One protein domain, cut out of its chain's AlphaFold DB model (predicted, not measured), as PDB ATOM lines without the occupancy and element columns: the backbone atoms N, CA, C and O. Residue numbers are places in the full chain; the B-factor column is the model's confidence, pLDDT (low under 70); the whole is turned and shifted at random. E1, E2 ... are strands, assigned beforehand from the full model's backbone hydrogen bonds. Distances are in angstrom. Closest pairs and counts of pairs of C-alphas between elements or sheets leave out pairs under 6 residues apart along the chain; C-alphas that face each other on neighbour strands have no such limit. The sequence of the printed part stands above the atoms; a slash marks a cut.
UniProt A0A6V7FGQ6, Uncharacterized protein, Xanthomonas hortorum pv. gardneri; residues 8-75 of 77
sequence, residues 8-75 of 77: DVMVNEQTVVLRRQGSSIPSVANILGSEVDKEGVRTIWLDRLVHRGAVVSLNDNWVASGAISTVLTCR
ATOM      1  N   ASP A   8      57.256 -53.824  17.086       86.38
ATOM      2  CA  ASP A   8      56.435 -54.980  17.424       86.38
ATOM      3  C   ASP A   8      55.147 -54.465  18.081       86.38
ATOM      4  O   ASP A   8      55.200 -53.661  19.021       86.38
ATOM      5  N   VAL A   9      53.995 -54.910  17.579       89.06
ATOM      6  CA  VAL A   9      52.670 -54.491  18.057       89.06
ATOM      7  C   VAL A   9      51.941 -55.712  18.601       89.06
ATOM      8  O   VAL A   9      51.742 -56.686  17.880       89.06
ATOM      9  N   MET A  10      51.521 -55.650  19.861       90.50
ATOM     10  CA  MET A  10      50.725 -56.687  20.513       90.50
ATOM     11  C   MET A  10      49.414 -56.079  21.009       90.50
ATOM     12  O   MET A  10      49.422 -55.104  21.760       90.50
ATOM     13  N   VAL A  11      48.292 -56.652  20.574       90.12
ATOM     14  CA  VAL A  11      46.939 -56.218  20.943       90.12
ATOM     15  C   VAL A  11      46.325 -57.285  21.839       90.12
ATOM     16  O   VAL A  11      46.137 -58.418  21.404       90.12
ATOM     17  N   ASN A  12      46.005 -56.909  23.073       90.44
ATOM     18  CA  ASN A  12      45.301 -57.741  24.046       90.44
ATOM     19  C   ASN A  12      43.827 -57.308  24.146       90.44
ATOM     20  O   ASN A  12      43.365 -56.456  23.388       90.44
ATOM     21  N   GLU A  13      43.086 -57.863  25.108       89.31
ATOM     22  CA  GLU A  13      41.671 -57.528  25.321       89.31
ATOM     23  C   GLU A  13      41.447 -56.057  25.703       89.31
ATOM     24  O   GLU A  13      40.523 -55.425  25.202       89.31
ATOM     25  N   GLN A  14      42.297 -55.499  26.570       92.75
ATOM     26  CA  GLN A  14      42.130 -54.141  27.114       92.75
ATOM     27  C   GLN A  14      43.295 -53.203  26.804       92.75
ATOM     28  O   GLN A  14      43.212 -52.011  27.088       92.75
ATOM     29  N   THR A  15      44.399 -53.713  26.261       92.69
ATOM     30  CA  THR A  15      45.629 -52.936  26.093       92.69
ATOM     31  C   THR A  15      46.301 -53.202  24.761       92.69
ATOM     32  O   THR A  15      46.183 -54.282  24.180       92.69
ATOM     33  N   VAL A  16      47.061 -52.213  24.301       92.56
ATOM     34  CA  VAL A  16      48.011 -52.357  23.202       92.56
ATOM     35  C   VAL A  16      49.410 -52.076  23.728       92.56
ATOM     36  O   VAL A  16      49.652 -51.077  24.410       92.56
ATOM     37  N   VAL A  17      50.336 -52.970  23.393       90.88
ATOM     38  CA  VAL A  17      51.762 -52.853  23.682       90.88
ATOM     39  C   VAL A  17      52.507 -52.603  22.375       90.88
ATOM     40  O   VAL A  17      52.394 -53.386  21.432       90.88
ATOM     41  N   LEU A  18      53.278 -51.519  22.321       88.50
ATOM     42  CA  LEU A  18      54.171 -51.203  21.209       88.50
ATOM     43  C   LEU A  18      55.608 -51.246  21.698       88.50
ATOM     44  O   LEU A  18      55.982 -50.531  22.629       88.50
ATOM     45  N   ARG A  19      56.449 -52.017  21.018       88.50
ATOM     46  CA  ARG A  19      57.885 -52.046  21.280       88.50
ATOM     47  C   ARG A  19      58.638 -51.630  20.033       88.50
ATOM     48  O   ARG A  19      58.656 -52.358  19.050       88.50
ATOM     49  N   ARG A  20      59.297 -50.474  20.081       85.94
ATOM     50  CA  ARG A  20      60.210 -50.064  19.009       85.94
ATOM     51  C   ARG A  20      61.383 -51.036  18.953       85.94
ATOM     52  O   ARG A  20      62.022 -51.273  19.979       85.94
ATOM     53  N   GLN A  21      61.716 -51.548  17.775       82.25
ATOM     54  CA  GLN A  21      62.914 -52.364  17.620       82.25
ATOM     55  C   GLN A  21      64.166 -51.544  17.959       82.25
ATOM     56  O   GLN A  21      64.322 -50.401  17.528       82.25
ATOM     57  N   GLY A  22      65.032 -52.117  18.797       83.00
ATOM     58  CA  GLY A  22      66.183 -51.423  19.385       83.00
ATOM     59  C   GLY A  22      65.884 -50.644  20.677       83.00
ATOM     60  O   GLY A  22      66.823 -50.167  21.307       83.00
ATOM     61  N   SER A  23      64.621 -50.545  21.113       80.56
ATOM     62  CA  SER A  23      64.255 -50.063  22.454       80.56
ATOM     63  C   SER A  23      64.031 -51.240  23.403       80.56
ATOM     64  O   SER A  23      63.357 -52.211  23.056       80.56
ATOM     65  N   SER A  24      64.548 -51.141  24.628       81.75
ATOM     66  CA  SER A  24      64.252 -52.094  25.706       81.75
ATOM     67  C   SER A  24      62.939 -51.792  26.430       81.75
ATOM     68  O   SER A  24      62.427 -52.651  27.142       81.75
ATOM     69  N   ILE A  25      62.380 -50.592  26.247       85.00
ATOM     70  CA  ILE A  25      61.188 -50.131  26.963       85.00
ATOM     71  C   ILE A  25      59.991 -50.133  26.000       85.00
ATOM     72  O   ILE A  25      60.028 -49.395  25.005       85.00
ATOM     73  N   PRO A  26      58.948 -50.946  26.260       87.94
ATOM     74  CA  PRO A  26      57.702 -50.907  25.510       87.94
ATOM     75  C   PRO A  26      56.773 -49.788  26.008       87.94
ATOM     76  O   PRO A  26      56.713 -49.487  27.201       87.94
ATOM     77  N   SER A  27      56.003 -49.213  25.090       88.19
ATOM     78  CA  SER A  27      54.868 -48.340  25.386       88.19
ATOM     79  C   SER A  27      53.614 -49.189  25.583       88.19
ATOM     80  O   SER A  27      53.346 -50.078  24.777       88.19
ATOM     81  N   VAL A  28      52.822 -48.897  26.614       90.44
ATOM     82  CA  VAL A  28      51.545 -49.577  26.886       90.44
ATOM     83  C   VAL A  28      50.434 -48.537  26.956       90.44
ATOM     84  O   VAL A  28      50.600 -47.504  27.609       90.44
ATOM     85  N   ALA A  29      49.314 -48.810  26.291       89.75
ATOM     86  CA  ALA A  29      48.123 -47.968  26.316       89.75
ATOM     87  C   ALA A  29      46.853 -48.804  26.473       89.75
ATOM     88  O   ALA A  29      46.793 -49.946  26.012       89.75
ATOM     89  N   ASN A  30      45.842 -48.219  27.110       91.31
ATOM     90  CA  ASN A  30      44.529 -48.843  27.258       91.31
ATOM     91  C   ASN A  30      43.695 -48.639  25.994       91.31
ATOM     92  O   ASN A  30      43.777 -47.586  25.363       91.31
ATOM     93  N   ILE A  31      42.869 -49.627  25.659       91.19
ATOM     94  CA  ILE A  31      41.901 -49.573  24.565       91.19
ATOM     95  C   ILE A  31      40.640 -48.866  25.067       91.19
ATOM     96  O   ILE A  31      40.009 -49.307  26.023       91.19
ATOM     97  N   LEU A  32      40.263 -47.781  24.397       89.94
ATOM     98  CA  LEU A  32      39.017 -47.052  24.646       89.94
ATOM     99  C   LEU A  32      37.849 -47.620  23.831       89.94
ATOM    100  O   LEU A  32      36.691 -47.484  24.215       89.94
ATOM    101  N   GLY A  33      38.157 -48.263  22.708       87.75
ATOM    102  CA  GLY A  33      37.194 -48.922  21.840       87.75
ATOM    103  C   GLY A  33      37.868 -49.492  20.598       87.75
ATOM    104  O   GLY A  33      39.046 -49.230  20.331       87.75
ATOM    105  N   SER A  34      37.104 -50.244  19.813       89.06
ATOM    106  CA  SER A  34      37.516 -50.663  18.478       89.06
ATOM    107  C   SER A  34      36.320 -50.800  17.551       89.06
ATOM    108  O   SER A  34      35.250 -51.209  17.998       89.06
ATOM    109  N   GLU A  35      36.523 -50.539  16.269       90.62
ATOM    110  CA  GLU A  35      35.544 -50.797  15.215       90.62
ATOM    111  C   GLU A  35      36.182 -51.589  14.074       90.62
ATOM    112  O   GLU A  35      37.406 -51.628  13.929       90.62
ATOM    113  N   VAL A  36      35.338 -52.234  13.276       88.69
ATOM    114  CA  VAL A  36      35.722 -52.829  11.998       88.69
ATOM    115  C   VAL A  36      34.817 -52.210  10.948       88.69
ATOM    116  O   VAL A  36      33.593 -52.266  11.082       88.69
ATOM    117  N   ASP A  37      35.408 -51.570   9.946       84.12
ATOM    118  CA  ASP A  37      34.637 -50.945   8.877       84.12
ATOM    119  C   ASP A  37      34.109 -51.976   7.861       84.12
ATOM    120  O   ASP A  37      34.322 -53.187   7.970       84.12
ATOM    121  N   LYS A  38      33.385 -51.491   6.846       85.50
ATOM    122  CA  LYS A  38      32.806 -52.341   5.791       85.50
ATOM    123  C   LYS A  38      33.860 -53.019   4.909       85.50
ATOM    124  O   LYS A  38      33.520 -53.964   4.203       85.50
ATOM    125  N   GLU A  39      35.098 -52.533   4.930       85.69
ATOM    126  CA  GLU A  39      36.234 -53.069   4.178       85.69
ATOM    127  C   GLU A  39      37.067 -54.050   5.022       85.69
ATOM    128  O   GLU A  39      38.059 -54.597   4.542       85.69
ATOM    129  N   GLY A  40      36.655 -54.312   6.268       82.06
ATOM    130  CA  GLY A  40      37.345 -55.214   7.186       82.06
ATOM    131  C   GLY A  40      38.545 -54.578   7.890       82.06
ATOM    132  O   GLY A  40      39.303 -55.290   8.552       82.06
ATOM    133  N   VAL A  41      38.737 -53.260   7.784       85.75
ATOM    134  CA  VAL A  41      39.821 -52.558   8.476       85.75
ATOM    135  C   VAL A  41      39.443 -52.382   9.937       85.75
ATOM    136  O   VAL A  41      38.429 -51.768  10.273       85.75
ATOM    137  N   ARG A  42      40.284 -52.916  10.825       87.50
ATOM    138  CA  ARG A  42      40.111 -52.765  12.271       87.50
ATOM    139  C   ARG A  42      40.773 -51.484  12.756       87.50
ATOM    140  O   ARG A  42      41.991 -51.381  12.654       87.50
ATOM    141  N   THR A  43      39.995 -50.596  13.364       87.38
ATOM    142  CA  THR A  43      40.453 -49.376  14.039       87.38
ATOM    143  C   THR A  43      40.415 -49.568  15.557       87.38
ATOM    144  O   THR A  43      39.416 -50.044  16.094       87.38
ATOM    145  N   ILE A  44      41.491 -49.207  16.266       89.00
ATOM    146  CA  ILE A  44      41.568 -49.230  17.741       89.00
ATOM    147  C   ILE A  44      41.926 -47.832  18.252       89.00
ATOM    148  O   ILE A  44      42.902 -47.249  17.778       89.00
ATOM    149  N   TRP A  45      41.175 -47.325  19.237       85.50
ATOM    150  CA  TRP A  45      41.456 -46.050  19.912       85.50
ATOM    151  C   TRP A  45      42.122 -46.277  21.265       85.50
ATOM    152  O   TRP A  45      41.676 -47.121  22.044       85.50
ATOM    153  N   LEU A  46      43.170 -45.502  21.552       87.19
ATOM    154  CA  LEU A  46      44.006 -45.651  22.745       87.19
ATOM    155  C   LEU A  46      43.955 -44.430  23.670       87.19
ATOM    156  O   LEU A  46      43.777 -43.306  23.205       87.19
ATOM    157  N   ASP A  47      44.189 -44.650  24.969       84.81
ATOM    158  CA  ASP A  47      44.177 -43.605  26.009       84.81
ATOM    159  C   ASP A  47      45.365 -42.628  25.961       84.81
ATOM    160  O   ASP A  47      45.344 -41.593  26.629       84.81
ATOM    161  N   ARG A  48      46.419 -42.941  25.195       77.75
ATOM    162  CA  ARG A  48      47.623 -42.107  25.069       77.75
ATOM    163  C   ARG A  48      48.392 -42.357  23.776       77.75
ATOM    164  O   ARG A  48      48.227 -43.377  23.111       77.75
ATOM    165  N   LEU A  49      49.305 -41.434  23.480       76.25
ATOM    166  CA  LEU A  49      50.256 -41.555  22.382       76.25
ATOM    167  C   LEU A  49      51.349 -42.579  22.725       76.25
ATOM    168  O   LEU A  49      52.016 -42.476  23.754       76.25
ATOM    169  N   VAL A  50      51.556 -43.538  21.828       77.81
ATOM    170  CA  VAL A  50      52.517 -44.646  21.998       77.81
ATOM    171  C   VAL A  50      53.704 -44.594  21.027       77.81
ATOM    172  O   VAL A  50      54.609 -45.423  21.127       77.81
ATOM    173  N   HIS A  51      53.737 -43.605  20.126       74.62
ATOM    174  CA  HIS A  51      54.783 -43.387  19.115       74.62
ATOM    175  C   HIS A  51      55.165 -41.898  19.013       74.62
ATOM    176  O   HIS A  51      54.483 -41.030  19.550       74.62
ATOM    177  N   ARG A  52      56.257 -41.567  18.315       62.94
ATOM    178  CA  ARG A  52      56.698 -40.174  18.122       62.94
ATOM    179  C   ARG A  52      56.330 -39.686  16.717       62.94
ATOM    180  O   ARG A  52      57.004 -40.048  15.763       62.94
ATOM    181  N   GLY A  53      55.288 -38.863  16.569       57.44
ATOM    182  CA  GLY A  53      54.991 -38.162  15.305       57.44
ATOM    183  C   GLY A  53      53.504 -38.017  14.973       57.44
ATOM    184  O   GLY A  53      52.666 -38.701  15.545       57.44
ATOM    185  N   ALA A  54      53.180 -37.120  14.035       54.28
ATOM    186  CA  ALA A  54      51.801 -36.832  13.627       54.28
ATOM    187  C   ALA A  54      51.170 -37.936  12.759       54.28
ATOM    188  O   ALA A  54      49.962 -38.116  12.817       54.28
ATOM    189  N   VAL A  55      51.964 -38.671  11.975       61.00
ATOM    190  CA  VAL A  55      51.578 -39.903  11.265       61.00
ATOM    191  C   VAL A  55      52.838 -40.762  11.115       61.00
ATOM    192  O   VAL A  55      53.835 -40.271  10.585       61.00
ATOM    193  N   VAL A  56      52.821 -42.013  11.571       68.00
ATOM    194  CA  VAL A  56      53.951 -42.951  11.519       68.00
ATOM    195  C   VAL A  56      53.450 -44.326  11.081       68.00
ATOM    196  O   VAL A  56      52.469 -44.829  11.621       68.00
ATOM    197  N   SER A  57      54.127 -44.944  10.113       72.19
ATOM    198  CA  SER A  57      53.950 -46.371   9.820       72.19
ATOM    199  C   SER A  57      54.754 -47.175  10.843       72.19
ATOM    200  O   SER A  57      55.960 -46.959  10.965       72.19
ATOM    201  N   LEU A  58      54.083 -48.048  11.598       68.94
ATOM    202  CA  LEU A  58      54.685 -48.869  12.658       68.94
ATOM    203  C   LEU A  58      55.266 -50.186  12.119       68.94
ATOM    204  O   LEU A  58      56.205 -50.737  12.686       68.94
ATOM    205  N   ASN A  59      54.648 -50.722  11.069       76.12
ATOM    206  CA  ASN A  59      55.102 -51.852  10.259       76.12
ATOM    207  C   ASN A  59      54.226 -51.919   8.991       76.12
ATOM    208  O   ASN A  59      53.452 -50.995   8.727       76.12
ATOM    209  N   ASP A  60      54.329 -53.004   8.223       76.75
ATOM    210  CA  ASP A  60      53.589 -53.194   6.963       76.75
ATOM    211  C   ASP A  60      52.067 -53.162   7.129       76.75
ATOM    212  O   ASP A  60      51.337 -52.853   6.187       76.75
ATOM    213  N   ASN A  61      51.591 -53.459   8.336       79.88
ATOM    214  CA  ASN A  61      50.176 -53.582   8.621       79.88
ATOM    215  C   ASN A  61      49.619 -52.348   9.321       79.88
ATOM    216  O   ASN A  61      48.467 -52.024   9.076       79.88
ATOM    217  N   TRP A  62      50.412 -51.664  10.152       75.19
ATOM    218  CA  TRP A  62      49.913 -50.648  11.077       75.19
ATOM    219  C   TRP A  62      50.381 -49.223  10.763       75.19
ATOM    220  O   TRP A  62      51.575 -48.949  10.618       75.19
ATOM    221  N   VAL A  63      49.435 -48.281  10.758       73.94
ATOM    222  CA  VAL A  63      49.685 -46.831  10.701       73.94
ATOM    223  C   VAL A  63      49.101 -46.169  11.946       73.94
ATOM    224  O   VAL A  63      48.037 -46.567  12.403       73.94
ATOM    225  N   ALA A  64      49.802 -45.171  12.483       65.38
ATOM    226  CA  ALA A  64      49.447 -44.432  13.688       65.38
ATOM    227  C   ALA A  64      49.452 -42.917  13.410       65.38
ATOM    228  O   ALA A  64      50.404 -42.433  12.803       65.38
ATOM    229  N   SER A  65      48.433 -42.149  13.817       63.34
ATOM    230  CA  SER A  65      48.366 -40.691  13.585       63.34
ATOM    231  C   SER A  65      47.726 -39.883  14.727       63.34
ATOM    232  O   SER A  65      46.850 -40.390  15.413       63.34
ATOM    233  N   GLY A  66      48.154 -38.615  14.862       56.06
ATOM    234  CA  GLY A  66      47.439 -37.473  15.459       56.06
ATOM    235  C   GLY A  66      47.175 -37.468  16.972       56.06
ATOM    236  O   GLY A  66      46.871 -38.480  17.580       56.06
ATOM    237  N   ALA A  67      47.272 -36.290  17.599       51.50
ATOM    238  CA  ALA A  67      47.132 -36.096  19.045       51.50
ATOM    239  C   ALA A  67      45.699 -36.329  19.584       51.50
ATOM    240  O   ALA A  67      44.716 -35.950  18.954       51.50
ATOM    241  N   ILE A  68      45.645 -36.881  20.805       45.81
ATOM    242  CA  ILE A  68      44.507 -37.323  21.652       45.81
ATOM    243  C   ILE A  68      43.949 -38.734  21.385       45.81
ATOM    244  O   ILE A  68      43.352 -39.311  22.285       45.81
ATOM    245  N   SER A  69      44.267 -39.395  20.273       49.97
ATOM    246  CA  SER A  69      44.050 -40.847  20.180       49.97
ATOM    247  C   SER A  69      44.876 -41.442  19.053       49.97
ATOM    248  O   SER A  69      44.621 -41.150  17.887       49.97
ATOM    249  N   THR A  70      45.839 -42.303  19.384       47.22
ATOM    250  CA  THR A  70      46.511 -43.110  18.365       47.22
ATOM    251  C   THR A  70      45.495 -44.086  17.776       47.22
ATOM    252  O   THR A  70      45.018 -44.974  18.479       47.22
ATOM    253  N   VAL A  71      45.173 -43.894  16.496       51.53
ATOM    254  CA  VAL A  71      44.336 -44.789  15.691       51.53
ATOM    255  C   VAL A  71      45.235 -45.833  15.042       51.53
ATOM    256  O   VAL A  71      46.137 -45.471  14.295       51.53
ATOM    257  N   LEU A  72      45.005 -47.106  15.349       47.06
ATOM    258  CA  LEU A  72      45.721 -48.239  14.763       47.06
ATOM    259  C   LEU A  72      44.825 -48.930  13.730       47.06
ATOM    260  O   LEU A  72      43.752 -49.389  14.110       47.06
ATOM    261  N   THR A  73      45.269 -49.038  12.472       52.41
ATOM    262  CA  THR A  73      44.599 -49.790  11.388       52.41
ATOM    263  C   THR A  73      45.443 -50.967  10.896       52.41
ATOM    264  O   THR A  73      46.641 -50.785  10.754       52.41
ATOM    265  N   CYS A  74      44.867 -52.152  10.639       50.00
ATOM    266  CA  CYS A  74      45.571 -53.352  10.131       50.00
ATOM    267  C   CYS A  74      44.791 -54.045   9.003       50.00
ATOM    268  O   CYS A  74      43.562 -54.092   9.062       50.00
ATOM    269  N   ARG A  75      45.488 -54.597   7.994       39.03
ATOM    270  CA  ARG A  75      44.906 -55.432   6.922       39.03
ATOM    271  C   ARG A  75      44.932 -56.918   7.303       39.03
ATOM    272  O   ARG A  75      45.980 -57.426   7.693       39.03
TER     273      ARG A  75
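This is residues 8 to 75 of the 77 residues of an uncharacterized protein of Xanthomonas hortorum pv. gardneri (UniProt A0A6V7FGQ6). Picture a small, open, barrel-like wall of strands: one twisted sheet, E1, E2, E3, E4 and E7, curled like part of a barrel, with the small hairpin E5 and E6 beside its E7 edge. The long strand E3 bends sharply, so that E2 with E1 beyond it pairs with its first part and E4 with E7 beyond it with its second; the curl stays open between E1 and E5. The 68 printed residues hold seven named strands, E1 to E7 in order along the chain, and no named helix, an all-strand class with both sheets antiparallel. The whole is compact, with a radius of gyration of the C-alphas of 11.3 A, yet elongated in outline, spanning 37 by 23 by 21 A.

Start with E3, residues 27 to 36, the longest strand at 23.8 A; find C-alpha 27 at (54.868, -48.340, 25.386) and follow it to C-alpha 36 at (35.722, -52.829, 11.998). E2, residues 15 to 20, runs 16.5 A, and E1, residues 8 to 11, runs 10.2 A from C-alpha 8 at (56.435, -54.980, 17.424). E4, residues 42 to 46, measures 13.2 A, and E7, residues 71 to 74, measures 10.3 A, ending at C-alpha 74 at (45.571, -53.352, 10.131). E5, residues 55 to 57, and E6, residues 63 to 65, measure 7.0 A and 6.9 A.

Look first at residue 32, where E3 bends by 73 degrees. Its pairing is staggered: residues 27 to 30 pair with E2, and residues 31 to 36 with E4. In the hairpin E2 and E3, N 18 and O 27 are within hydrogen-bond range at 2.8 A; in the hairpin E3 and E4, N 43 and O 35 are at 2.8 A. E1 and E2, also a hairpin, are antiparallel at 179 degrees, with N 10 and O 17 at 2.9 A. E1 to E4 form a meander, each strand the antiparallel neighbour of the one before. E1 and E7 are the edge strands; E7 is antiparallel to E4 at 152 degrees, with N 44 and O 72 at 3.1 A. E6 and E7 have 8 pairs of C-alphas within 8 A, and their closest C-alphas are those of Ala 64 and Leu 72, 5.4 A apart. E6 forms a hairpin with E5, with N 56 and O 64 at 2.7 A. E5 is apart from E1 and from E7.

The two C-alphas farthest apart, those of Ser 24 and Lys 38, are 37.2 A apart. The printed part, residues 8 to 75, has no cut, and no link is long. The mean pLDDT of the printed part is 77.4, and residues 52 to 56, 58 and 64 to 75 are under 70.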